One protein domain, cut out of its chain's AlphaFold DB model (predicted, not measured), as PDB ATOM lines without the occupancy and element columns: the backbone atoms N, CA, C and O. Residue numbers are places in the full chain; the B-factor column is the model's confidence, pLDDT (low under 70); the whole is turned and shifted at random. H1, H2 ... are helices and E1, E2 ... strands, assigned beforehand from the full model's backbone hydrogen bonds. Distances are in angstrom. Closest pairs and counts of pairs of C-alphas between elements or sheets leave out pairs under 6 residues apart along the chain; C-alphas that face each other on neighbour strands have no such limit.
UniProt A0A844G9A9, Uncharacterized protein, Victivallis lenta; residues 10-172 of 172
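This is residues 10 to 172 of the 172 residues of an uncharacterized protein of Victivallis lenta (UniProt A0A844G9A9). With little regular structure, a loop-rich body has E3 and E6 of the twisted sheet E3-E6-E9-E10 at its core, the sheet E2-E1-E5-E4 with H1 on one side, and H2 and hairpins E7-E8 and E11-E12 on the other. Only 65 of 163 printed residues lie in two named helices and twelve named antiparallel strands, a mixed class. It is compact, radius of gyration of the C-alphas 14.9 A, spanning 39 by 36 by 29 A.

E1, residues 10-15, starts at C-alpha (23.936, -23.414, 41.489). Then come E2 18-20, H1 21-25, E3 57-59, E4 70-73, E5 76-80, E6 92-95, E7 97-99, E8 117-119, E9 127-131, E10 136-139, H2 141-152, 16.1 A long, E11 160-163 and E12 167-170, ending at (23.032, 4.068, 43.040).

E3 neighbours E6: N 57 and O 95 are 2.8 A apart. H2 only grazes their sheet. In H1 and H2 every O i to N i+4 pair is within hydrogen-bond range.

Long links join H1-E3, E5-E6 and E7-E8. Residues 10-25 are among 48 under pLDDT 70.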
ATOM      1  N   LEU A  10      23.062 -23.864  40.407       61.41
ATOM      2  CA  LEU A  10      23.936 -23.414  41.489       61.41
ATOM      3  C   LEU A  10      23.054 -23.257  42.721       61.41
ATOM      4  O   LEU A  10      22.255 -22.320  42.833       61.41
ATOM      5  N   LEU A  11      23.188 -24.201  43.643       54.69
ATOM      6  CA  LEU A  11      22.554 -24.101  44.944       54.69
ATOM      7  C   LEU A  11      23.303 -23.049  45.757       54.69
ATOM      8  O   LEU A  11      24.458 -23.229  46.136       54.69
ATOM      9  N   THR A  12      22.641 -21.922  45.985       54.50
ATOM     10  CA  THR A  12      23.184 -20.821  46.784       54.50
ATOM     11  C   THR A  12      22.974 -21.059  48.281       54.50
ATOM     12  O   THR A  12      23.738 -20.553  49.102       54.50
ATOM     13  N   TYR A  13      21.937 -21.841  48.608       52.03
ATOM     14  CA  TYR A  13      21.551 -22.297  49.939       52.03
ATOM     15  C   TYR A  13      20.701 -23.582  49.817       52.03
ATOM     16  O   TYR A  13      19.838 -23.694  48.944       52.03
ATOM     17  N   SER A  14      20.939 -24.557  50.685       50.22
ATOM     18  CA  SER A  14      20.082 -25.731  50.920       50.22
ATOM     19  C   SER A  14      19.655 -25.665  52.377       50.22
ATOM     20  O   SER A  14      20.534 -25.370  53.171       50.22
ATOM     21  N   SER A  15      18.393 -25.929  52.739       51.56
ATOM     22  CA  SER A  15      18.000 -25.996  54.160       51.56
ATOM     23  C   SER A  15      18.092 -27.399  54.761       51.56
ATOM     24  O   SER A  15      17.867 -27.579  55.956       51.56
ATOM     25  N   ASN A  16      18.409 -28.422  53.952       47.00
ATOM     26  CA  ASN A  16      18.578 -29.778  54.467       47.00
ATOM     27  C   ASN A  16      19.525 -30.665  53.621       47.00
ATOM     28  O   ASN A  16      19.132 -31.132  52.550       47.00
ATOM     29  N   PRO A  17      20.753 -30.949  54.103       52.44
ATOM     30  CA  PRO A  17      21.416 -30.239  55.198       52.44
ATOM     31  C   PRO A  17      21.684 -28.775  54.810       52.44
ATOM     32  O   PRO A  17      21.849 -28.477  53.619       52.44
ATOM     33  N   ASP A  18      21.717 -27.887  55.811       55.06
ATOM     34  CA  ASP A  18      22.174 -26.503  55.655       55.06
ATOM     35  C   ASP A  18      23.573 -26.498  55.021       55.06
ATOM     36  O   ASP A  18      24.513 -27.051  55.589       55.06
ATOM     37  N   CYS A  19      23.708 -25.954  53.810       58.53
ATOM     38  CA  CYS A  19      24.988 -25.892  53.099       58.53
ATOM     39  C   CYS A  19      25.084 -24.576  52.332       58.53
ATOM     40  O   CYS A  19      24.224 -24.271  51.494       58.53
ATOM     41  N   TYR A  20      26.129 -23.801  52.615       65.19
ATOM     42  CA  TYR A  20      26.423 -22.583  51.868       65.19
ATOM     43  C   TYR A  20      27.094 -22.921  50.532       65.19
ATOM     44  O   TYR A  20      27.797 -23.922  50.402       65.19
ATOM     45  N   TRP A  21      26.907 -22.085  49.510       66.06
ATOM     46  CA  TRP A  21      27.428 -22.363  48.163       66.06
ATOM     47  C   TRP A  21      28.949 -22.586  48.127       66.06
ATOM     48  O   TRP A  21      29.441 -23.425  47.379       66.06
ATOM     49  N   ASN A  22      29.704 -21.882  48.967       65.56
ATOM     50  CA  ASN A  22      31.145 -22.063  49.086       65.56
ATOM     51  C   ASN A  22      31.506 -23.424  49.698       65.56
ATOM     52  O   ASN A  22      32.480 -24.044  49.279       65.56
ATOM     53  N   GLU A  23      30.706 -23.922  50.640       69.75
ATOM     54  CA  GLU A  23      30.843 -25.280  51.169       69.75
ATOM     55  C   GLU A  23      30.460 -26.306  50.103       69.75
ATOM     56  O   GLU A  23      31.148 -27.312  49.961       69.75
ATOM     57  N   ALA A  24      29.436 -26.034  49.285       67.62
ATOM     58  CA  ALA A  24      29.084 -26.876  48.143       67.62
ATOM     59  C   ALA A  24      30.254 -27.008  47.149       67.62
ATOM     60  O   ALA A  24      30.552 -28.118  46.708       67.62
ATOM     61  N   LEU A  25      30.978 -25.915  46.877       66.88
ATOM     62  CA  LEU A  25      32.212 -25.934  46.077       66.88
ATOM     63  C   LEU A  25      33.404 -26.589  46.789       66.88
ATOM     64  O   LEU A  25      34.371 -26.985  46.141       66.88
ATOM     65  N   ASN A  26      33.350 -26.721  48.114       70.12
ATOM     66  CA  ASN A  26      34.378 -27.349  48.940       70.12
ATOM     67  C   ASN A  26      33.967 -28.757  49.409       70.12
ATOM     68  O   ASN A  26      34.239 -29.153  50.543       70.12
ATOM     69  N   ASN A  27      33.291 -29.534  48.557       70.25
ATOM     70  CA  ASN A  27      32.852 -30.903  48.867       70.25
ATOM     71  C   ASN A  27      32.001 -31.007  50.148       70.25
ATOM     72  O   ASN A  27      32.146 -31.958  50.918       70.25
ATOM     73  N   ARG A  28      31.134 -30.017  50.394       69.25
ATOM     74  CA  ARG A  28      30.292 -29.876  51.599       69.25
ATOM     75  C   ARG A  28      31.085 -29.815  52.907       69.25
ATOM     76  O   ARG A  28      30.558 -30.133  53.969       69.25
ATOM     77  N   LYS A  29      32.360 -29.427  52.842       71.94
ATOM     78  CA  LYS A  29      33.197 -29.185  54.019       71.94
ATOM     79  C   LYS A  29      33.205 -27.696  54.320       71.94
ATOM     80  O   LYS A  29      33.435 -26.884  53.421       71.94
ATOM     81  N   SER A  30      33.033 -27.344  55.590       69.75
ATOM     82  CA  SER A  30      33.193 -25.962  56.032       69.75
ATOM     83  C   SER A  30      34.589 -25.445  55.696       69.75
ATOM     84  O   SER A  30      35.586 -26.146  55.888       69.75
ATOM     85  N   ILE A  31      34.641 -24.225  55.164       65.56
ATOM     86  CA  ILE A  31      35.886 -23.523  54.848       65.56
ATOM     87  C   ILE A  31      36.344 -22.788  56.105       65.56
ATOM     88  O   ILE A  31      35.551 -22.091  56.735       65.56
ATOM     89  N   ARG A  32      37.614 -22.959  56.470       63.81
ATOM     90  CA  ARG A  32      38.263 -22.225  57.565       63.81
ATOM     91  C   ARG A  32      39.024 -21.012  57.031       63.81
ATOM     92  O   ARG A  32      39.398 -20.986  55.863       63.81
ATOM     93  N   GLU A  33      39.284 -20.027  57.887       58.97
ATOM     94  CA  GLU A  33      39.986 -18.787  57.519       58.97
ATOM     95  C   GLU A  33      41.379 -19.032  56.902       58.97
ATOM     96  O   GLU A  33      41.802 -18.318  55.995       58.97
ATOM     97  N   ASP A  34      42.073 -20.084  57.343       60.19
ATOM     98  CA  ASP A  34      43.385 -20.500  56.837       60.19
ATOM     99  C   ASP A  34      43.321 -21.236  55.483       60.19
ATOM    100  O   ASP A  34      44.342 -21.431  54.815       60.19
ATOM    101  N   GLN A  35      42.120 -21.615  55.039       60.84
ATOM    102  CA  GLN A  35      41.879 -22.256  53.754       60.84
ATOM    103  C   GLN A  35      41.575 -21.176  52.707       60.84
ATOM    104  O   GLN A  35      40.505 -20.574  52.692       60.84
ATOM    105  N   LYS A  36      42.543 -20.935  51.811       51.78
ATOM    106  CA  LYS A  36      42.584 -19.878  50.771       51.78
ATOM    107  C   LYS A  36      41.463 -19.905  49.717       51.78
ATOM    108  O   LYS A  36      41.649 -19.383  48.620       51.78
ATOM    109  N   SER A  37      40.344 -20.566  49.959       54.97
ATOM    110  CA  SER A  37      39.679 -21.218  48.846       54.97
ATOM    111  C   SER A  37      38.991 -20.252  47.881       54.97
ATOM    112  O   SER A  37      39.159 -20.482  46.693       54.97
ATOM    113  N   TYR A  38      38.323 -19.152  48.279       60.97
ATOM    114  CA  TYR A  38      37.614 -18.317  47.276       60.97
ATOM    115  C   TYR A  38      37.478 -16.817  47.586       60.97
ATOM    116  O   TYR A  38      36.569 -16.166  47.069       60.97
ATOM    117  N   PHE A  39      38.357 -16.240  48.403       64.12
ATOM    118  CA  PHE A  39      38.230 -14.853  48.858       64.12
ATOM    119  C   PHE A  39      38.842 -13.836  47.887       64.12
ATOM    120  O   PHE A  39      39.946 -14.051  47.392       64.12
ATOM    121  N   CYS A  40      38.187 -12.685  47.695       75.69
ATOM    122  CA  CYS A  40      38.820 -11.506  47.098       75.69
ATOM    123  C   CYS A  40      39.879 -10.950  48.073       75.69
ATOM    124  O   CYS A  40      39.486 -10.341  49.069       75.69
ATOM    125  N   PRO A  41      41.197 -11.071  47.805       68.38
ATOM    126  CA  PRO A  41      42.233 -10.742  48.793       68.38
ATOM    127  C   PRO A  41      42.270  -9.266  49.209       68.38
ATOM    128  O   PRO A  41      42.875  -8.919  50.217       68.38
ATOM    129  N   SER A  42      41.647  -8.386  48.420       76.62
ATOM    130  CA  SER A  42      41.565  -6.948  48.698       76.62
ATOM    131  C   SER A  42      40.449  -6.569  49.675       76.62
ATOM    132  O   SER A  42      40.381  -5.414  50.088       76.62
ATOM    133  N   LEU A  43      39.562  -7.499  50.032       75.19
ATOM    134  CA  LEU A  43      38.543  -7.277  51.058       75.19
ATOM    135  C   LEU A  43      39.037  -7.841  52.393       75.19
ATOM    136  O   LEU A  43      40.009  -8.582  52.431       75.19
ATOM    137  N   ARG A  44      38.384  -7.509  53.509       73.56
ATOM    138  CA  ARG A  44      38.666  -8.162  54.804       73.56
ATOM    139  C   ARG A  44      37.608  -9.227  55.123       73.56
ATOM    140  O   ARG A  44      36.448  -9.021  54.764       73.56
ATOM    141  N   PRO A  45      37.948 -10.353  55.768       68.44
ATOM    142  CA  PRO A  45      36.943 -11.262  56.321       68.44
ATOM    143  C   PRO A  45      36.053 -10.533  57.345       68.44
ATOM    144  O   PRO A  45      36.509  -9.588  57.996       68.44
ATOM    145  N   SER A  46      34.783 -10.934  57.503       63.78
ATOM    146  CA  SER A  46      33.924 -10.381  58.563       63.78
ATOM    147  C   SER A  46      33.969 -11.270  59.805       63.78
ATOM    148  O   SER A  46      33.414 -12.360  59.773       63.78
ATOM    149  N   GLY A  47      34.557 -10.783  60.903       54.84
ATOM    150  CA  GLY A  47      34.667 -11.529  62.170       54.84
ATOM    151  C   GLY A  47      33.362 -11.682  62.969       54.84
ATOM    152  O   GLY A  47      33.385 -12.162  64.097       54.84
ATOM    153  N   SER A  48      32.221 -11.241  62.430       53.28
ATOM    154  CA  SER A  48      30.898 -11.429  63.026       53.28
ATOM    155  C   SER A  48      30.027 -12.270  62.094       53.28
ATOM    156  O   SER A  48      29.615 -11.830  61.018       53.28
ATOM    157  N   ASN A  49      29.747 -13.485  62.562       47.44
ATOM    158  CA  ASN A  49      28.987 -14.557  61.920       47.44
ATOM    159  C   ASN A  49      29.730 -15.247  60.767       47.44
ATOM    160  O   ASN A  49      29.611 -14.869  59.606       47.44
ATOM    161  N   HIS A  50      30.393 -16.339  61.154       46.84
ATOM    162  CA  HIS A  50      30.979 -17.387  60.328       46.84
ATOM    163  C   HIS A  50      32.155 -16.953  59.444       46.84
ATOM    164  O   HIS A  50      31.995 -16.449  58.332       46.84
ATOM    165  N   ASP A  51      33.351 -17.338  59.889       47.62
ATOM    166  CA  ASP A  51      34.611 -17.363  59.131       47.62
ATOM    167  C   ASP A  51      34.547 -18.234  57.848       47.62
ATOM    168  O   ASP A  51      35.547 -18.429  57.161       47.62
ATOM    169  N   THR A  52      33.359 -18.739  57.491       51.66
ATOM    170  CA  THR A  52      33.051 -19.484  56.270       51.66
ATOM    171  C   THR A  52      32.754 -18.575  55.073       51.66
ATOM    172  O   THR A  52      32.784 -19.052  53.944       51.66
ATOM    173  N   PHE A  53      32.504 -17.271  55.249       55.97
ATOM    174  CA  PHE A  53      32.172 -16.354  54.140       55.97
ATOM    175  C   PHE A  53      33.387 -15.650  53.518       55.97
ATOM    176  O   PHE A  53      33.294 -14.525  53.024       55.97
ATOM    177  N   THR A  54      34.536 -16.319  53.489       55.97
ATOM    178  CA  THR A  54      35.764 -15.865  52.820       55.97
ATOM    179  C   THR A  54      35.674 -16.085  51.310       55.97
ATOM    180  O   THR A  54      36.543 -16.701  50.700       55.97
ATOM    181  N   THR A  55      34.593 -15.619  50.678       63.81
ATOM    182  CA  THR A  55      34.333 -15.879  49.257       63.81
ATOM    183  C   THR A  55      33.840 -14.657  48.472       63.81
ATOM    184  O   THR A  55      33.373 -13.681  49.058       63.81
ATOM    185  N   TYR A  56      33.973 -14.680  47.141       79.19
ATOM    186  CA  TYR A  56      33.271 -13.764  46.228       79.19
ATOM    187  C   TYR A  56      31.751 -13.905  46.389       79.19
ATOM    188  O   TYR A  56      31.255 -15.016  46.407       79.19
ATOM    189  N   GLY A  57      30.978 -12.822  46.458       82.56
ATOM    190  CA  GLY A  57      29.532 -12.929  46.669       82.56
ATOM    191  C   GLY A  57      28.809 -13.580  45.490       82.56
ATOM    192  O   GLY A  57      29.074 -13.236  44.336       82.56
ATOM    193  N   ALA A  58      27.876 -14.487  45.781       83.25
ATOM    194  CA  ALA A  58      27.067 -15.174  44.779       83.25
ATOM    195  C   ALA A  58      25.841 -14.352  44.363       83.25
ATOM    196  O   ALA A  58      25.205 -13.696  45.193       83.25
ATOM    197  N   PHE A  59      25.472 -14.425  43.085       87.69
ATOM    198  CA  PHE A  59      24.231 -13.850  42.572       87.69
ATOM    199  C   PHE A  59      23.073 -14.828  42.782       87.69
ATOM    200  O   PHE A  59      23.008 -15.899  42.175       87.69
ATOM    201  N   ILE A  60      22.138 -14.443  43.651       82.56
ATOM    202  CA  ILE A  60      20.995 -15.277  44.036       82.56
ATOM    203  C   ILE A  60      19.716 -14.668  43.462       82.56
ATOM    204  O   ILE A  60      19.476 -13.468  43.614       82.56
ATOM    205  N   ALA A  61      18.857 -15.484  42.850       85.06
ATOM    206  CA  ALA A  61      17.590 -15.019  42.275       85.06
ATOM    207  C   ALA A  61      16.638 -14.338  43.273       85.06
ATOM    208  O   ALA A  61      15.825 -13.515  42.877       85.06
ATOM    209  N   ALA A  62      16.755 -14.613  44.571       82.25
ATOM    210  CA  ALA A  62      15.949 -13.932  45.584       82.25
ATOM    211  C   ALA A  62      16.373 -12.471  45.845       82.25
ATOM    212  O   ALA A  62      15.585 -11.708  46.395       82.25
ATOM    213  N   VAL A  63      17.606 -12.079  45.490       84.94
ATOM    214  CA  VAL A  63      18.185 -10.779  45.898       84.94
ATOM    215  C   VAL A  63      18.828  -9.981  44.760       84.94
ATOM    216  O   VAL A  63      18.913  -8.757  44.860       84.94
ATOM    217  N   ALA A  64      19.289 -10.633  43.687       90.12
ATOM    218  CA  ALA A  64      20.012  -9.958  42.607       90.12
ATOM    219  C   ALA A  64      19.661 -10.363  41.179       90.12
ATOM    220  O   ALA A  64      19.980  -9.607  40.260       90.12
ATOM    221  N   LEU A  65      18.992 -11.494  40.967       91.00
ATOM    222  CA  LEU A  65      18.543 -11.907  39.635       91.00
ATOM    223  C   LEU A  65      17.008 -11.899  39.552       91.00
ATOM    224  O   LEU A  65      16.348 -11.891  40.590       91.00
ATOM    225  N   PRO A  66      16.416 -11.920  38.348       90.81
ATOM    226  CA  PRO A  66      14.978 -12.100  38.186       90.81
ATOM    227  C   PRO A  66      14.451 -13.375  38.850       90.81
ATOM    228  O   PRO A  66      15.055 -14.446  38.750       90.81
ATOM    229  N   ALA A  67      13.250 -13.293  39.430       89.19
ATOM    230  CA  ALA A  67      12.577 -14.436  40.055       89.19
ATOM    231  C   ALA A  67      12.346 -15.608  39.080       89.19
ATOM    232  O   ALA A  67      12.288 -16.761  39.507       89.19
ATOM    233  N   ALA A  68      12.279 -15.340  37.771       88.25
ATOM    234  CA  ALA A  68      12.195 -16.364  36.729       88.25
ATOM    235  C   ALA A  68      13.381 -17.351  36.754       88.25
ATOM    236  O   ALA A  68      13.227 -18.510  36.366       88.25
ATOM    237  N   TYR A  69      14.546 -16.927  37.254       87.25
ATOM    238  CA  TYR A  69      15.735 -17.775  37.384       87.25
ATOM    239  C   TYR A  69      15.772 -18.558  38.696       87.25
ATOM    240  O   TYR A  69      16.697 -19.333  38.917       87.25
ATOM    241  N   SER A  70      14.784 -18.399  39.579       84.12
ATOM    242  CA  SER A  70      14.721 -19.178  40.815       84.12
ATOM    243  C   SER A  70      14.432 -20.658  40.536       84.12
ATOM    244  O   SER A  70      13.685 -21.007  39.620       84.12
ATOM    245  N   ALA A  71      15.007 -21.541  41.345       77.12
ATOM    246  CA  ALA A  71      14.563 -22.921  41.513       77.12
ATOM    247  C   ALA A  71      14.142 -23.140  42.963       77.12
ATOM    248  O   ALA A  71      14.849 -22.733  43.882       77.12
ATOM    249  N   ASN A  72      13.012 -23.826  43.137       73.56
ATOM    250  CA  ASN A  72      12.554 -24.352  44.414       73.56
ATOM    251  C   ASN A  72      12.337 -25.854  44.267       73.56
ATOM    252  O   ASN A  72      11.498 -26.283  43.474       73.56
ATOM    253  N   THR A  73      13.071 -26.645  45.040       63.59
ATOM    254  CA  THR A  73      12.908 -28.101  45.092       63.59
ATOM    255  C   THR A  73      12.768 -28.528  46.546       63.59
ATOM    256  O   THR A  73      13.772 -28.759  47.212       63.59
ATOM    257  N   GLY A  74      11.529 -28.569  47.054       56.34
ATOM    258  CA  GLY A  74      11.149 -29.263  48.298       56.34
ATOM    259  C   GLY A  74      12.057 -29.068  49.524       56.34
ATOM    260  O   GLY A  74      12.232 -30.021  50.272       56.34
ATOM    261  N   GLY A  75      12.658 -27.882  49.708       58.38
ATOM    262  CA  GLY A  75      13.634 -27.603  50.778       58.38
ATOM    263  C   GLY A  75      14.940 -26.931  50.326       58.38
ATOM    264  O   GLY A  75      15.770 -26.576  51.151       58.38
ATOM    265  N   ALA A  76      15.149 -26.709  49.030       59.97
ATOM    266  CA  ALA A  76      16.278 -25.916  48.541       59.97
ATOM    267  C   ALA A  76      15.797 -24.779  47.635       59.97
ATOM    268  O   ALA A  76      14.957 -24.999  46.756       59.97
ATOM    269  N   SER A  77      16.351 -23.583  47.852       66.94
ATOM    270  CA  SER A  77      16.140 -22.401  47.017       66.94
ATOM    271  C   SER A  77      17.466 -21.990  46.390       66.94
ATOM    272  O   SER A  77      18.455 -21.763  47.085       66.94
ATOM    273  N   GLY A  78      17.496 -21.885  45.066       73.31
ATOM    274  CA  GLY A  78      18.719 -21.558  44.341       73.31
ATOM    275  C   GLY A  78      18.464 -20.820  43.040       73.31
ATOM    276  O   GLY A  78      17.323 -20.512  42.686       73.31
ATOM    277  N   THR A  79      19.548 -20.561  42.315       80.00
ATOM    278  CA  THR A  79      19.481 -20.048  40.947       80.00
ATOM    279  C   THR A  79      19.569 -21.230  39.981       80.00
ATOM    280  O   THR A  79      20.533 -22.001  39.991       80.00
ATOM    281  N   ASN A  80      18.548 -21.385  39.143       79.50
ATOM    282  CA  ASN A  80      18.526 -22.340  38.047       79.50
ATOM    283  C   ASN A  80      19.195 -21.719  36.818       79.50
ATOM    284  O   ASN A  80      18.556 -20.979  36.068       79.50
ATOM    285  N   TRP A  81      20.470 -22.032  36.594       77.88
ATOM    286  CA  TRP A  81      21.229 -21.475  35.475       77.88
ATOM    287  C   TRP A  81      20.803 -22.042  34.120       77.88
ATOM    288  O   TRP A  81      21.059 -21.401  33.111       77.88
ATOM    289  N   ASN A  82      20.040 -23.141  34.069       76.25
ATOM    290  CA  ASN A  82      19.389 -23.556  32.817       76.25
ATOM    291  C   ASN A  82      18.281 -22.598  32.370       76.25
ATOM    292  O   ASN A  82      17.889 -22.627  31.207       76.25
ATOM    293  N   ARG A  83      17.725 -21.800  33.292       79.88
ATOM    294  CA  ARG A  83      16.718 -20.774  32.977       79.88
ATOM    295  C   ARG A  83      17.344 -19.430  32.630       79.88
ATOM    296  O   ARG A  83      16.634 -18.548  32.154       79.88
ATOM    297  N   VAL A  84      18.640 -19.270  32.893       79.56
ATOM    298  CA  VAL A  84      19.386 -18.102  32.443       79.56
ATOM    299  C   VAL A  84      19.529 -18.216  30.936       79.56
ATOM    300  O   VAL A  84      19.873 -19.266  30.395       79.56
ATOM    301  N   ASP A  85      19.168 -17.133  30.264       73.81
ATOM    302  CA  ASP A  85      19.167 -17.064  28.815       73.81
ATOM    303  C   ASP A  85      20.581 -17.343  28.289       73.81
ATOM    304  O   ASP A  85      21.533 -16.668  28.682       73.81
ATOM    305  N   ARG A  86      20.739 -18.347  27.421       65.56
ATOM    306  CA  ARG A  86      22.061 -18.715  26.892       65.56
ATOM    307  C   ARG A  86      22.647 -17.620  26.000       65.56
ATOM    308  O   ARG A  86      23.865 -17.545  25.875       65.56
ATOM    309  N   GLU A  87      21.808 -16.750  25.435       62.16
ATOM    310  CA  GLU A  87      22.261 -15.554  24.713       62.16
ATOM    311  C   GLU A  87      22.854 -14.498  25.664       62.16
ATOM    312  O   GLU A  87      23.694 -13.694  25.262       62.16
ATOM    313  N   LEU A  88      22.496 -14.546  26.953       67.25
ATOM    314  CA  LEU A  88      23.064 -13.727  28.024       67.25
ATOM    315  C   LEU A  88      24.256 -14.421  28.700       67.25
ATOM    316  O   LEU A  88      24.415 -14.292  29.915       67.25
ATOM    317  N   GLY A  89      25.109 -15.131  27.947       65.69
ATOM    318  CA  GLY A  89      26.310 -15.821  28.461       65.69
ATOM    319  C   GLY A  89      27.180 -14.980  29.414       65.69
ATOM    320  O   GLY A  89      27.844 -15.520  30.294       65.69
ATOM    321  N   SER A  90      27.051 -13.654  29.344       76.69
ATOM    322  CA  SER A  90      27.581 -12.650  30.264       76.69
ATOM    323  C   SER A  90      26.782 -12.430  31.565       76.69
ATOM    324  O   SER A  90      26.870 -11.346  32.142       76.69
ATOM    325  N   THR A  91      25.975 -13.377  32.051       89.19
ATOM    326  CA  THR A  91      25.274 -13.218  33.340       89.19
ATOM    327  C   THR A  91      26.242 -13.532  34.482       89.19
ATOM    328  O   THR A  91      26.743 -14.655  34.552       89.19
ATOM    329  N   PRO A  92      26.541 -12.583  35.387       89.69
ATOM    330  CA  PRO A  92      27.474 -12.833  36.475       89.69
ATOM    331  C   PRO A  92      26.854 -13.779  37.512       89.69
ATOM    332  O   PRO A  92      25.696 -13.609  37.897       89.69
ATOM    333  N   PHE A  93      27.625 -14.764  37.981       84.81
ATOM    334  CA  PHE A  93      27.181 -15.729  39.001       84.81
ATOM    335  C   PHE A  93      27.919 -15.596  40.335       84.81
ATOM    336  O   PHE A  93      27.330 -15.868  41.382       84.81
ATOM    337  N   ILE A  94      29.157 -15.093  40.323       86.62
ATOM    338  CA  ILE A  94      29.925 -14.701  41.515       86.62
ATOM    339  C   ILE A  94      30.748 -13.444  41.223       86.62
ATOM    340  O   ILE A  94      31.102 -13.178  40.073       86.62
ATOM    341  N   GLY A  95      31.092 -12.672  42.253       88.94
ATOM    342  CA  GLY A  95      31.954 -11.510  42.063       88.94
ATOM    343  C   GLY A  95      32.377 -10.781  43.329       88.94
ATOM    344  O   GLY A  95      32.006 -11.154  44.441       88.94
ATOM    345  N   CYS A  96      33.189  -9.733  43.172       90.38
ATOM    346  CA  CYS A  96      33.630  -8.877  44.274       90.38
ATOM    347  C   CYS A  96      32.404  -8.324  44.995       90.38
ATOM    348  O   CYS A  96      31.670  -7.515  44.430       90.38
ATOM    349  N   CYS A  97      32.199  -8.742  46.242       88.38
ATOM    350  CA  CYS A  97      31.052  -8.340  47.037       88.38
ATOM    351  C   CYS A  97      31.499  -7.909  48.428       88.38
ATOM    352  O   CYS A  97      32.245  -8.633  49.088       88.38
ATOM    353  N   ALA A  98      31.036  -6.741  48.865       87.62
ATOM    354  CA  ALA A  98      31.339  -6.212  50.186       87.62
ATOM    355  C   ALA A  98      30.074  -5.822  50.946       87.62
ATOM    356  O   ALA A  98      29.063  -5.435  50.355       87.62
ATOM    357  N   ARG A  99      30.159  -5.877  52.276       85.75
ATOM    358  CA  ARG A  99      29.147  -5.337  53.182       85.75
ATOM    359  C   ARG A  99      29.050  -3.824  53.033       85.75
ATOM    360  O   ARG A  99      30.058  -3.139  52.844       85.75
ATOM    361  N   ALA A 100      27.843  -3.301  53.218       82.56
ATOM    362  CA  ALA A 100      27.558  -1.874  53.100       82.56
ATOM    363  C   ALA A 100      28.439  -1.010  54.026       82.56
ATOM    364  O   ALA A 100      28.928   0.036  53.602       82.56
ATOM    365  N   ASN A 101      28.711  -1.486  55.249       78.38
ATOM    366  CA  ASN A 101      29.224  -0.632  56.329       78.38
ATOM    367  C   ASN A 101      30.721  -0.776  56.640       78.38
ATOM    368  O   ASN A 101      31.243   0.030  57.403       78.38
ATOM    369  N   ASN A 102      31.425  -1.798  56.138       76.56
ATOM    370  CA  ASN A 102      32.781  -2.081  56.635       76.56
ATOM    371  C   ASN A 102      33.764  -2.692  55.628       76.56
ATOM    372  O   ASN A 102      34.802  -3.194  56.051       76.56
ATOM    373  N   ASN A 103      33.492  -2.644  54.317       77.81
ATOM    374  CA  ASN A 103      34.415  -3.169  53.294       77.81
ATOM    375  C   ASN A 103      34.811  -4.650  53.490       77.81
ATOM    376  O   ASN A 103      35.775  -5.136  52.893       77.81
ATOM    377  N   ALA A 104      34.078  -5.375  54.335       80.69
ATOM    378  CA  ALA A 104      34.298  -6.788  54.551       80.69
ATOM    379  C   ALA A 104      33.605  -7.583  53.449       80.69
ATOM    380  O   ALA A 104      32.550  -7.163  52.966       80.69
ATOM    381  N   GLY A 105      34.175  -8.727  53.073       79.12
ATOM    382  CA  GLY A 105      33.555  -9.651  52.128       79.12
ATOM    383  C   GLY A 105      32.121  -9.999  52.531       79.12
ATOM    384  O   GLY A 105      31.787 -10.058  53.719       79.12
ATOM    385  N   PHE A 106      31.260 -10.198  51.536       80.94
ATOM    386  CA  PHE A 106      29.869 -10.569  51.757       80.94
ATOM    387  C   PHE A 106      29.443 -11.686  50.805       80.94
ATOM    388  O   PHE A 106      29.796 -11.688  49.630       80.94
ATOM    389  N   TYR A 107      28.696 -12.656  51.330       77.88
ATOM    390  CA  TYR A 107      28.434 -13.920  50.640       77.88
ATOM    391  C   TYR A 107      27.360 -13.824  49.551       77.88
ATOM    392  O   TYR A 107      27.333 -14.658  48.647       77.88
ATOM    393  N   SER A 108      26.471 -12.830  49.630       81.12
ATOM    394  CA  SER A 108      25.390 -12.619  48.667       81.12
ATOM    395  C   SER A 108      25.562 -11.284  47.961       81.12
ATOM    396  O   SER A 108      25.538 -10.236  48.607       81.12
ATOM    397  N   MET A 109      25.655 -11.308  46.638       88.56
ATOM    398  CA  MET A 109      25.593 -10.099  45.837       88.56
ATOM    399  C   MET A 109      24.163  -9.573  45.842       88.56
ATOM    400  O   MET A 109      23.279 -10.262  45.345       88.56
ATOM    401  N   GLN A 110      23.920  -8.379  46.379       90.19
ATOM    402  CA  GLN A 110      22.620  -7.709  46.284       90.19
ATOM    403  C   GLN A 110      22.763  -6.386  45.531       90.19
ATOM    404  O   GLN A 110      23.828  -5.767  45.529       90.19
ATOM    405  N   ILE A 111      21.689  -5.971  44.863       92.56
ATOM    406  CA  ILE A 111      21.679  -4.807  43.960       92.56
ATOM    407  C   ILE A 111      20.512  -3.857  44.250       92.56
ATOM    408  O   ILE A 111      20.081  -3.135  43.357       92.56
ATOM    409  N   ALA A 112      19.962  -3.883  45.465       90.81
ATOM    410  CA  ALA A 112      18.799  -3.093  45.867       90.81
ATOM    411  C   ALA A 112      19.153  -2.030  46.921       90.81
ATOM    412  O   ALA A 112      20.154  -2.153  47.629       90.81
ATOM    413  N   ALA A 113      18.312  -1.006  47.069       85.88
ATOM    414  CA  ALA A 113      18.467   0.018  48.101       85.88
ATOM    415  C   ALA A 113      18.511  -0.592  49.512       85.88
ATOM    416  O   ALA A 113      17.746  -1.503  49.817       85.88
ATOM    417  N   GLY A 114      19.388  -0.075  50.378       82.12
ATOM    418  CA  GLY A 114      19.485  -0.530  51.770       82.12
ATOM    419  C   GLY A 114      20.004  -1.963  51.944       82.12
ATOM    420  O   GLY A 114      19.916  -2.505  53.044       82.12
ATOM    421  N   SER A 115      20.542  -2.580  50.885       86.81
ATOM    422  CA  SER A 115      21.087  -3.936  50.966       86.81
ATOM    423  C   SER A 115      22.266  -4.011  51.952       86.81
ATOM    424  O   SER A 115      23.118  -3.121  51.956       86.81
ATOM    425  N   PRO A 116      22.398  -5.096  52.739       85.56
ATOM    426  CA  PRO A 116      23.523  -5.303  53.654       85.56
ATOM    427  C   PRO A 116      24.876  -5.500  52.949       85.56
ATOM    428  O   PRO A 116      25.914  -5.423  53.610       85.56
ATOM    429  N   GLY A 117      24.890  -5.727  51.633       87.06
ATOM    430  CA  GLY A 117      26.092  -5.767  50.804       87.06
ATOM    431  C   GLY A 117      25.771  -5.858  49.313       87.06
ATOM    432  O   GLY A 117      24.618  -6.037  48.935       87.06
ATOM    433  N   GLY A 118      26.783  -5.707  48.464       90.81
ATOM    434  CA  GLY A 118      26.611  -5.672  47.011       90.81
ATOM    435  C   GLY A 118      27.933  -5.645  46.255       90.81
ATOM    436  O   GLY A 118      28.997  -5.796  46.861       90.81
ATOM    437  N   PHE A 119      27.856  -5.470  44.934       93.81
ATOM    438  CA  PHE A 119      29.031  -5.439  44.055       93.81
ATOM    439  C   PHE A 119      29.999  -4.353  44.502       93.81
ATOM    440  O   PHE A 119      29.559  -3.245  44.783       93.81
ATOM    441  N   THR A 120      31.297  -4.648  44.582       93.00
ATOM    442  CA  THR A 120      32.302  -3.667  45.004       93.00
ATOM    443  C   THR A 120      33.397  -3.465  43.972       93.00
ATOM    444  O   THR A 120      33.938  -4.419  43.413       93.00
ATOM    445  N   ASN A 121      33.748  -2.200  43.750       93.56
ATOM    446  CA  ASN A 121      34.741  -1.735  42.785       93.56
ATOM    447  C   ASN A 121      36.147  -1.572  43.413       93.56
ATOM    448  O   ASN A 121      36.882  -0.633  43.108       93.56
ATOM    449  N   VAL A 122      36.520  -2.492  44.307       90.94
ATOM    450  CA  VAL A 122      37.737  -2.438  45.144       90.94
ATOM    451  C   VAL A 122      39.063  -2.500  44.364       90.94
ATOM    452  O   VAL A 122      40.108  -2.108  44.876       90.94
ATOM    453  N   HIS A 123      39.047  -2.957  43.116       91.38
ATOM    454  CA  HIS A 123      40.229  -3.092  42.267       91.38
ATOM    455  C   HIS A 123      40.357  -1.901  41.317       91.38
ATOM    456  O   HIS A 123      39.993  -1.992  40.148       91.38
ATOM    457  N   ASN A 124      40.885  -0.779  41.820       91.44
ATOM    458  CA  ASN A 124      41.100   0.443  41.033       91.44
ATOM    459  C   ASN A 124      39.817   0.912  40.314       91.44
ATOM    460  O   ASN A 124      39.776   1.035  39.091       91.44
ATOM    461  N   ASN A 125      38.745   1.113  41.089       92.94
ATOM    462  CA  ASN A 125      37.401   1.449  40.605       92.94
ATOM    463  C   ASN A 125      36.749   0.367  39.726       92.94
ATOM    464  O   ASN A 125      35.794   0.647  38.996       92.94
ATOM    465  N   ARG A 126      37.204  -0.886  39.837       95.12
ATOM    466  CA  ARG A 126      36.608  -2.058  39.182       95.12
ATOM    467  C   ARG A 126      36.409  -3.210  40.163       95.12
ATOM    468  O   ARG A 126      37.059  -3.280  41.200       95.12
ATOM    469  N   GLY A 127      35.508  -4.126  39.844       93.06
ATOM    470  CA  GLY A 127      35.291  -5.368  40.586       93.06
ATOM    471  C   GLY A 127      35.381  -6.567  39.653       93.06
ATOM    472  O   GLY A 127      35.011  -6.474  38.485       93.06
ATOM    473  N   ASN A 128      35.884  -7.690  40.154       92.12
ATOM    474  CA  ASN A 128      35.991  -8.916  39.371       92.12
ATOM    475  C   ASN A 128      34.679  -9.702  39.438       92.12
ATOM    476  O   ASN A 128      34.068  -9.802  40.502       92.12
ATOM    477  N   LEU A 129      34.264 -10.258  38.306       91.12
ATOM    478  CA  LEU A 129      33.057 -11.054  38.116       91.12
ATOM    479  C   LEU A 129      33.427 -12.341  37.372       91.12
ATOM    480  O   LEU A 129      34.292 -12.326  36.495       91.12
ATOM    481  N   ALA A 130      32.755 -13.440  37.701       87.38
ATOM    482  CA  ALA A 130      32.722 -14.632  36.862       87.38
ATOM    483  C   ALA A 130      31.312 -14.816  36.299       87.38
ATOM    484  O   ALA A 130      30.320 -14.537  36.983       87.38
ATOM    485  N   TYR A 131      31.238 -15.285  35.058       85.75
ATOM    486  CA  TYR A 131      30.031 -15.307  34.245       85.75
ATOM    487  C   TYR A 131      29.599 -16.730  33.897       85.75
ATOM    488  O   TYR A 131      30.392 -17.671  33.923       85.75
ATOM    489  N   SER A 132      28.306 -16.891  33.625       80.19
ATOM    490  CA  SER A 132      27.649 -18.188  33.440       80.19
ATOM    491  C   SER A 132      28.178 -19.016  32.266       80.19
ATOM    492  O   SER A 132      28.039 -20.235  32.276       80.19
ATOM    493  N   ASP A 133      28.785 -18.385  31.265       78.94
ATOM    494  CA  ASP A 133      29.434 -19.062  30.133       78.94
ATOM    495  C   ASP A 133      30.860 -19.570  30.447       78.94
ATOM    496  O   ASP A 133      31.488 -20.223  29.611       78.94
ATOM    497  N   GLY A 134      31.365 -19.298  31.655       74.88
ATOM    498  CA  GLY A 134      32.665 -19.741  32.143       74.88
ATOM    499  C   GLY A 134      33.787 -18.709  32.046       74.88
ATOM    500  O   GLY A 134      34.881 -19.000  32.540       74.88
ATOM    501  N   HIS A 135      33.561 -17.521  31.472       83.50
ATOM    502  CA  HIS A 135      34.583 -16.471  31.491       83.50
ATOM    503  C   HIS A 135      34.603 -15.704  32.821       83.50
ATOM    504  O   HIS A 135      33.664 -15.731  33.619       83.50
ATOM    505  N   ALA A 136      35.707 -15.001  33.066       86.50
ATOM    506  CA  ALA A 136      35.846 -14.062  34.168       86.50
ATOM    507  C   ALA A 136      36.390 -12.737  33.638       86.50
ATOM    508  O   ALA A 136      37.163 -12.707  32.680       86.50
ATOM    509  N   GLY A 137      35.979 -11.640  34.261       89.88
ATOM    510  CA  GLY A 137      36.333 -10.299  33.825       89.88
ATOM    511  C   GLY A 137      36.294  -9.298  34.965       89.88
ATOM    512  O   GLY A 137      35.770  -9.557  36.045       89.88
ATOM    513  N   SER A 138      36.869  -8.130  34.716       93.06
ATOM    514  CA  SER A 138      36.778  -6.984  35.612       93.06
ATOM    515  C   SER A 138      35.749  -6.012  35.048       93.06
ATOM    516  O   SER A 138      35.771  -5.757  33.848       93.06
ATOM    517  N   SER A 139      34.879  -5.451  35.880       94.88
ATOM    518  CA  SER A 139      33.838  -4.495  35.486       94.88
ATOM    519  C   SER A 139      33.911  -3.221  36.320       94.88
ATOM    520  O   SER A 139      34.110  -3.267  37.533       94.88
ATOM    521  N   THR A 140      33.715  -2.075  35.683       96.31
ATOM    522  CA  THR A 140      33.321  -0.831  36.357       96.31
ATOM    523  C   THR A 140      31.881  -0.943  36.878       96.31
ATOM    524  O   THR A 140      31.122  -1.802  36.417       96.31
ATOM    525  N   PRO A 141      31.451  -0.063  37.800       95.44
ATOM    526  CA  PRO A 141      30.045   0.024  38.195       95.44
ATOM    527  C   PRO A 141      29.100   0.231  37.000       95.44
ATOM    528  O   PRO A 141      28.058  -0.413  36.921       95.44
ATOM    529  N   GLN A 142      29.476   1.069  36.033       95.88
ATOM    530  CA  GLN A 142      28.676   1.323  34.833       95.88
ATOM    531  C   GLN A 142      28.540   0.064  33.964       95.88
ATOM    532  O   GLN A 142      27.425  -0.319  33.622       95.88
ATOM    533  N   GLU A 143      29.637  -0.636  33.668       95.50
ATOM    534  CA  GLU A 143      29.597  -1.906  32.917       95.50
ATOM    535  C   GLU A 143      28.754  -2.969  33.643       95.50
ATOM    536  O   GLU A 143      27.984  -3.708  33.019       95.50
ATOM    537  N   PHE A 144      28.850  -3.014  34.975       95.31
ATOM    538  CA  PHE A 144      28.030  -3.891  35.805       95.31
ATOM    539  C   PHE A 144      26.534  -3.550  35.701       95.31
ATOM    540  O   PHE A 144      25.720  -4.455  35.519       95.31
ATOM    541  N   ARG A 145      26.155  -2.265  35.746       95.00
ATOM    542  CA  ARG A 145      24.764  -1.812  35.556       95.00
ATOM    543  C   ARG A 145      24.205  -2.245  34.208       95.00
ATOM    544  O   ARG A 145      23.127  -2.834  34.176       95.00
ATOM    545  N   GLU A 146      24.935  -2.002  33.124       93.38
ATOM    546  CA  GLU A 146      24.488  -2.380  31.777       93.38
ATOM    547  C   GLU A 146      24.312  -3.893  31.645       93.38
ATOM    548  O   GLU A 146      23.335  -4.370  31.067       93.38
ATOM    549  N   THR A 147      25.226  -4.661  32.238       92.38
ATOM    550  CA  THR A 147      25.108  -6.120  32.297       92.38
ATOM    551  C   THR A 147      23.844  -6.526  33.050       92.38
ATOM    552  O   THR A 147      23.033  -7.295  32.538       92.38
ATOM    553  N   MET A 148      23.629  -5.980  34.249       93.50
ATOM    554  CA  MET A 148      22.491  -6.357  35.081       93.50
ATOM    555  C   MET A 148      21.147  -5.940  34.482       93.50
ATOM    556  O   MET A 148      20.181  -6.681  34.624       93.50
ATOM    557  N   ARG A 149      21.055  -4.823  33.759       93.12
ATOM    558  CA  ARG A 149      19.820  -4.434  33.054       93.12
ATOM    559  C   ARG A 149      19.428  -5.425  31.968       93.12
ATOM    560  O   ARG A 149      18.264  -5.809  31.893       93.12
ATOM    561  N   LYS A 150      20.407  -5.936  31.212       91.31
ATOM    562  CA  LYS A 150      20.188  -7.017  30.236       91.31
ATOM    563  C   LYS A 150      19.723  -8.302  30.912       91.31
ATOM    564  O   LYS A 150      18.766  -8.918  30.455       91.31
ATOM    565  N   VAL A 151      20.348  -8.665  32.036       92.06
ATOM    566  CA  VAL A 151      19.945  -9.817  32.864       92.06
ATOM    567  C   VAL A 151      18.505  -9.671  33.356       92.06
ATOM    568  O   VAL A 151      17.741 -10.629  33.326       92.06
ATOM    569  N   TRP A 152      18.117  -8.468  33.779       92.12
ATOM    570  CA  TRP A 152      16.758  -8.173  34.230       92.12
ATOM    571  C   TRP A 152      15.754  -7.961  33.096       92.12
ATOM    572  O   TRP A 152      14.555  -7.943  33.365       92.12
ATOM    573  N   LYS A 153      16.231  -7.845  31.849       91.06
ATOM    574  CA  LYS A 153      15.439  -7.451  30.676       91.06
ATOM    575  C   LYS A 153      14.633  -6.170  30.951       91.06
ATOM    576  O   LYS A 153      13.480  -6.053  30.546       91.06
ATOM    577  N   ASP A 154      15.249  -5.239  31.681       91.75
ATOM    578  CA  ASP A 154      14.646  -3.993  32.157       91.75
ATOM    579  C   ASP A 154      15.701  -2.877  32.202       91.75
ATOM    580  O   ASP A 154      16.522  -2.798  33.122       91.75
ATOM    581  N   ASP A 155      15.652  -1.984  31.213       90.75
ATOM    582  CA  ASP A 155      16.543  -0.825  31.107       90.75
ATOM    583  C   ASP A 155      16.265   0.246  32.169       90.75
ATOM    584  O   ASP A 155      17.110   1.106  32.408       90.75
ATOM    585  N   ALA A 156      15.106   0.221  32.832       92.56
ATOM    586  CA  ALA A 156      14.793   1.125  33.933       92.56
ATOM    587  C   ALA A 156      15.250   0.568  35.288       92.56
ATOM    588  O   ALA A 156      15.229   1.297  36.286       92.56
ATOM    589  N   LYS A 157      15.713  -0.691  35.346       92.81
ATOM    590  CA  LYS A 157      16.151  -1.318  36.592       92.81
ATOM    591  C   LYS A 157      17.248  -0.478  37.242       92.81
ATOM    592  O   LYS A 157      18.330  -0.261  36.685       92.81
ATOM    593  N   VAL A 158      16.951  -0.010  38.453       94.31
ATOM    594  CA  VAL A 158      17.922   0.678  39.301       94.31
ATOM    595  C   VAL A 158      18.860  -0.370  39.883       94.31
ATOM    596  O   VAL A 158      18.414  -1.322  40.528       94.31
ATOM    597  N   ILE A 159      20.153  -0.188  39.634       94.75
ATOM    598  CA  ILE A 159      21.212  -1.067  40.116       94.75
ATOM    599  C   ILE A 159      22.012  -0.306  41.158       94.75
ATOM    600  O   ILE A 159      22.428   0.833  40.940       94.75
ATOM    601  N   TYR A 160      22.227  -0.956  42.291       94.44
ATOM    602  CA  TYR A 160      23.058  -0.433  43.357       94.44
ATOM    603  C   TYR A 160      24.361  -1.220  43.450       94.44
ATOM    604  O   TYR A 160      24.423  -2.403  43.110       94.44
ATOM    605  N   TYR A 161      25.391  -0.555  43.955       93.31
ATOM    606  CA  TYR A 161      26.671  -1.167  44.274       93.31
ATOM    607  C   TYR A 161      27.276  -0.526  45.518       93.31
ATOM    608  O   TYR A 161      26.821   0.511  46.001       93.31
ATOM    609  N   ARG A 162      28.327  -1.145  46.035       91.75
ATOM    610  CA  ARG A 162      29.151  -0.630  47.115       91.75
ATOM    611  C   ARG A 162      30.430  -0.040  46.509       91.75
ATOM    612  O   ARG A 162      31.344  -0.772  46.156       91.75
ATOM    613  N   ASP A 163      30.541   1.281  46.482       90.19
ATOM    614  CA  ASP A 163      31.785   1.965  46.138       90.19
ATOM    615  C   ASP A 163      32.859   1.784  47.213       90.19
ATOM    616  O   ASP A 163      32.596   2.072  48.378       90.19
ATOM    617  N   ALA A 164      34.052   1.330  46.815       86.12
ATOM    618  CA  ALA A 164      35.243   1.019  47.608       86.12
ATOM    619  C   ALA A 164      35.599   2.096  48.655       86.12
ATOM    620  O   ALA A 164      35.964   1.740  49.785       86.12
ATOM    621  N   ALA A 165      35.437   3.371  48.304       86.44
ATOM    622  CA  ALA A 165      35.761   4.511  49.152       86.44
ATOM    623  C   ALA A 165      34.540   5.030  49.925       86.44
ATOM    624  O   ALA A 165      34.636   5.296  51.120       86.44
ATOM    625  N   ASP A 166      33.384   5.088  49.267       84.88
ATOM    626  CA  ASP A 166      32.272   5.941  49.701       84.88
ATOM    627  C   ASP A 166      31.004   5.176  50.112       84.88
ATOM    628  O   ASP A 166      29.960   5.777  50.366       84.88
ATOM    629  N   GLY A 167      31.048   3.844  50.175       85.44
ATOM    630  CA  GLY A 167      29.904   3.056  50.632       85.44
ATOM    631  C   GLY A 167      28.853   2.806  49.549       85.44
ATOM    632  O   GLY A 167      29.156   2.745  48.361       85.44
ATOM    633  N   PHE A 168      27.610   2.552  49.957       88.25
ATOM    634  CA  PHE A 168      26.560   2.107  49.040       88.25
ATOM    635  C   PHE A 168      26.028   3.257  48.173       88.25
ATOM    636  O   PHE A 168      25.660   4.312  48.685       88.25
ATOM    637  N   LYS A 169      25.966   3.043  46.856       89.06
ATOM    638  CA  LYS A 169      25.580   4.044  45.858       89.06
ATOM    639  C   LYS A 169      24.615   3.460  44.827       89.06
ATOM    640  O   LYS A 169      24.680   2.279  44.483       89.06
ATOM    641  N   VAL A 170      23.751   4.322  44.297       90.12
ATOM    642  CA  VAL A 170      23.032   4.068  43.040       90.12
ATOM    643  C   VAL A 170      24.022   4.215  41.887       90.12
ATOM    644  O   VAL A 170      24.846   5.131  41.894       90.12
ATOM    645  N   ILE A 171      23.943   3.330  40.897       87.88
ATOM    646  CA  ILE A 171      24.674   3.493  39.641       87.88
ATOM    647  C   ILE A 171      23.785   4.305  38.695       87.88
ATOM    648  O   ILE A 171      22.804   3.782  38.156       87.88
ATOM    649  N   ASN A 172      24.108   5.591  38.551       76.25
ATOM    650  CA  ASN A 172      23.402   6.508  37.652       76.25
ATOM    651  C   ASN A 172      23.637   6.149  36.187       76.25
ATOM    652  O   ASN A 172      24.793   5.833  35.831       76.25
TER     653      ASN A 172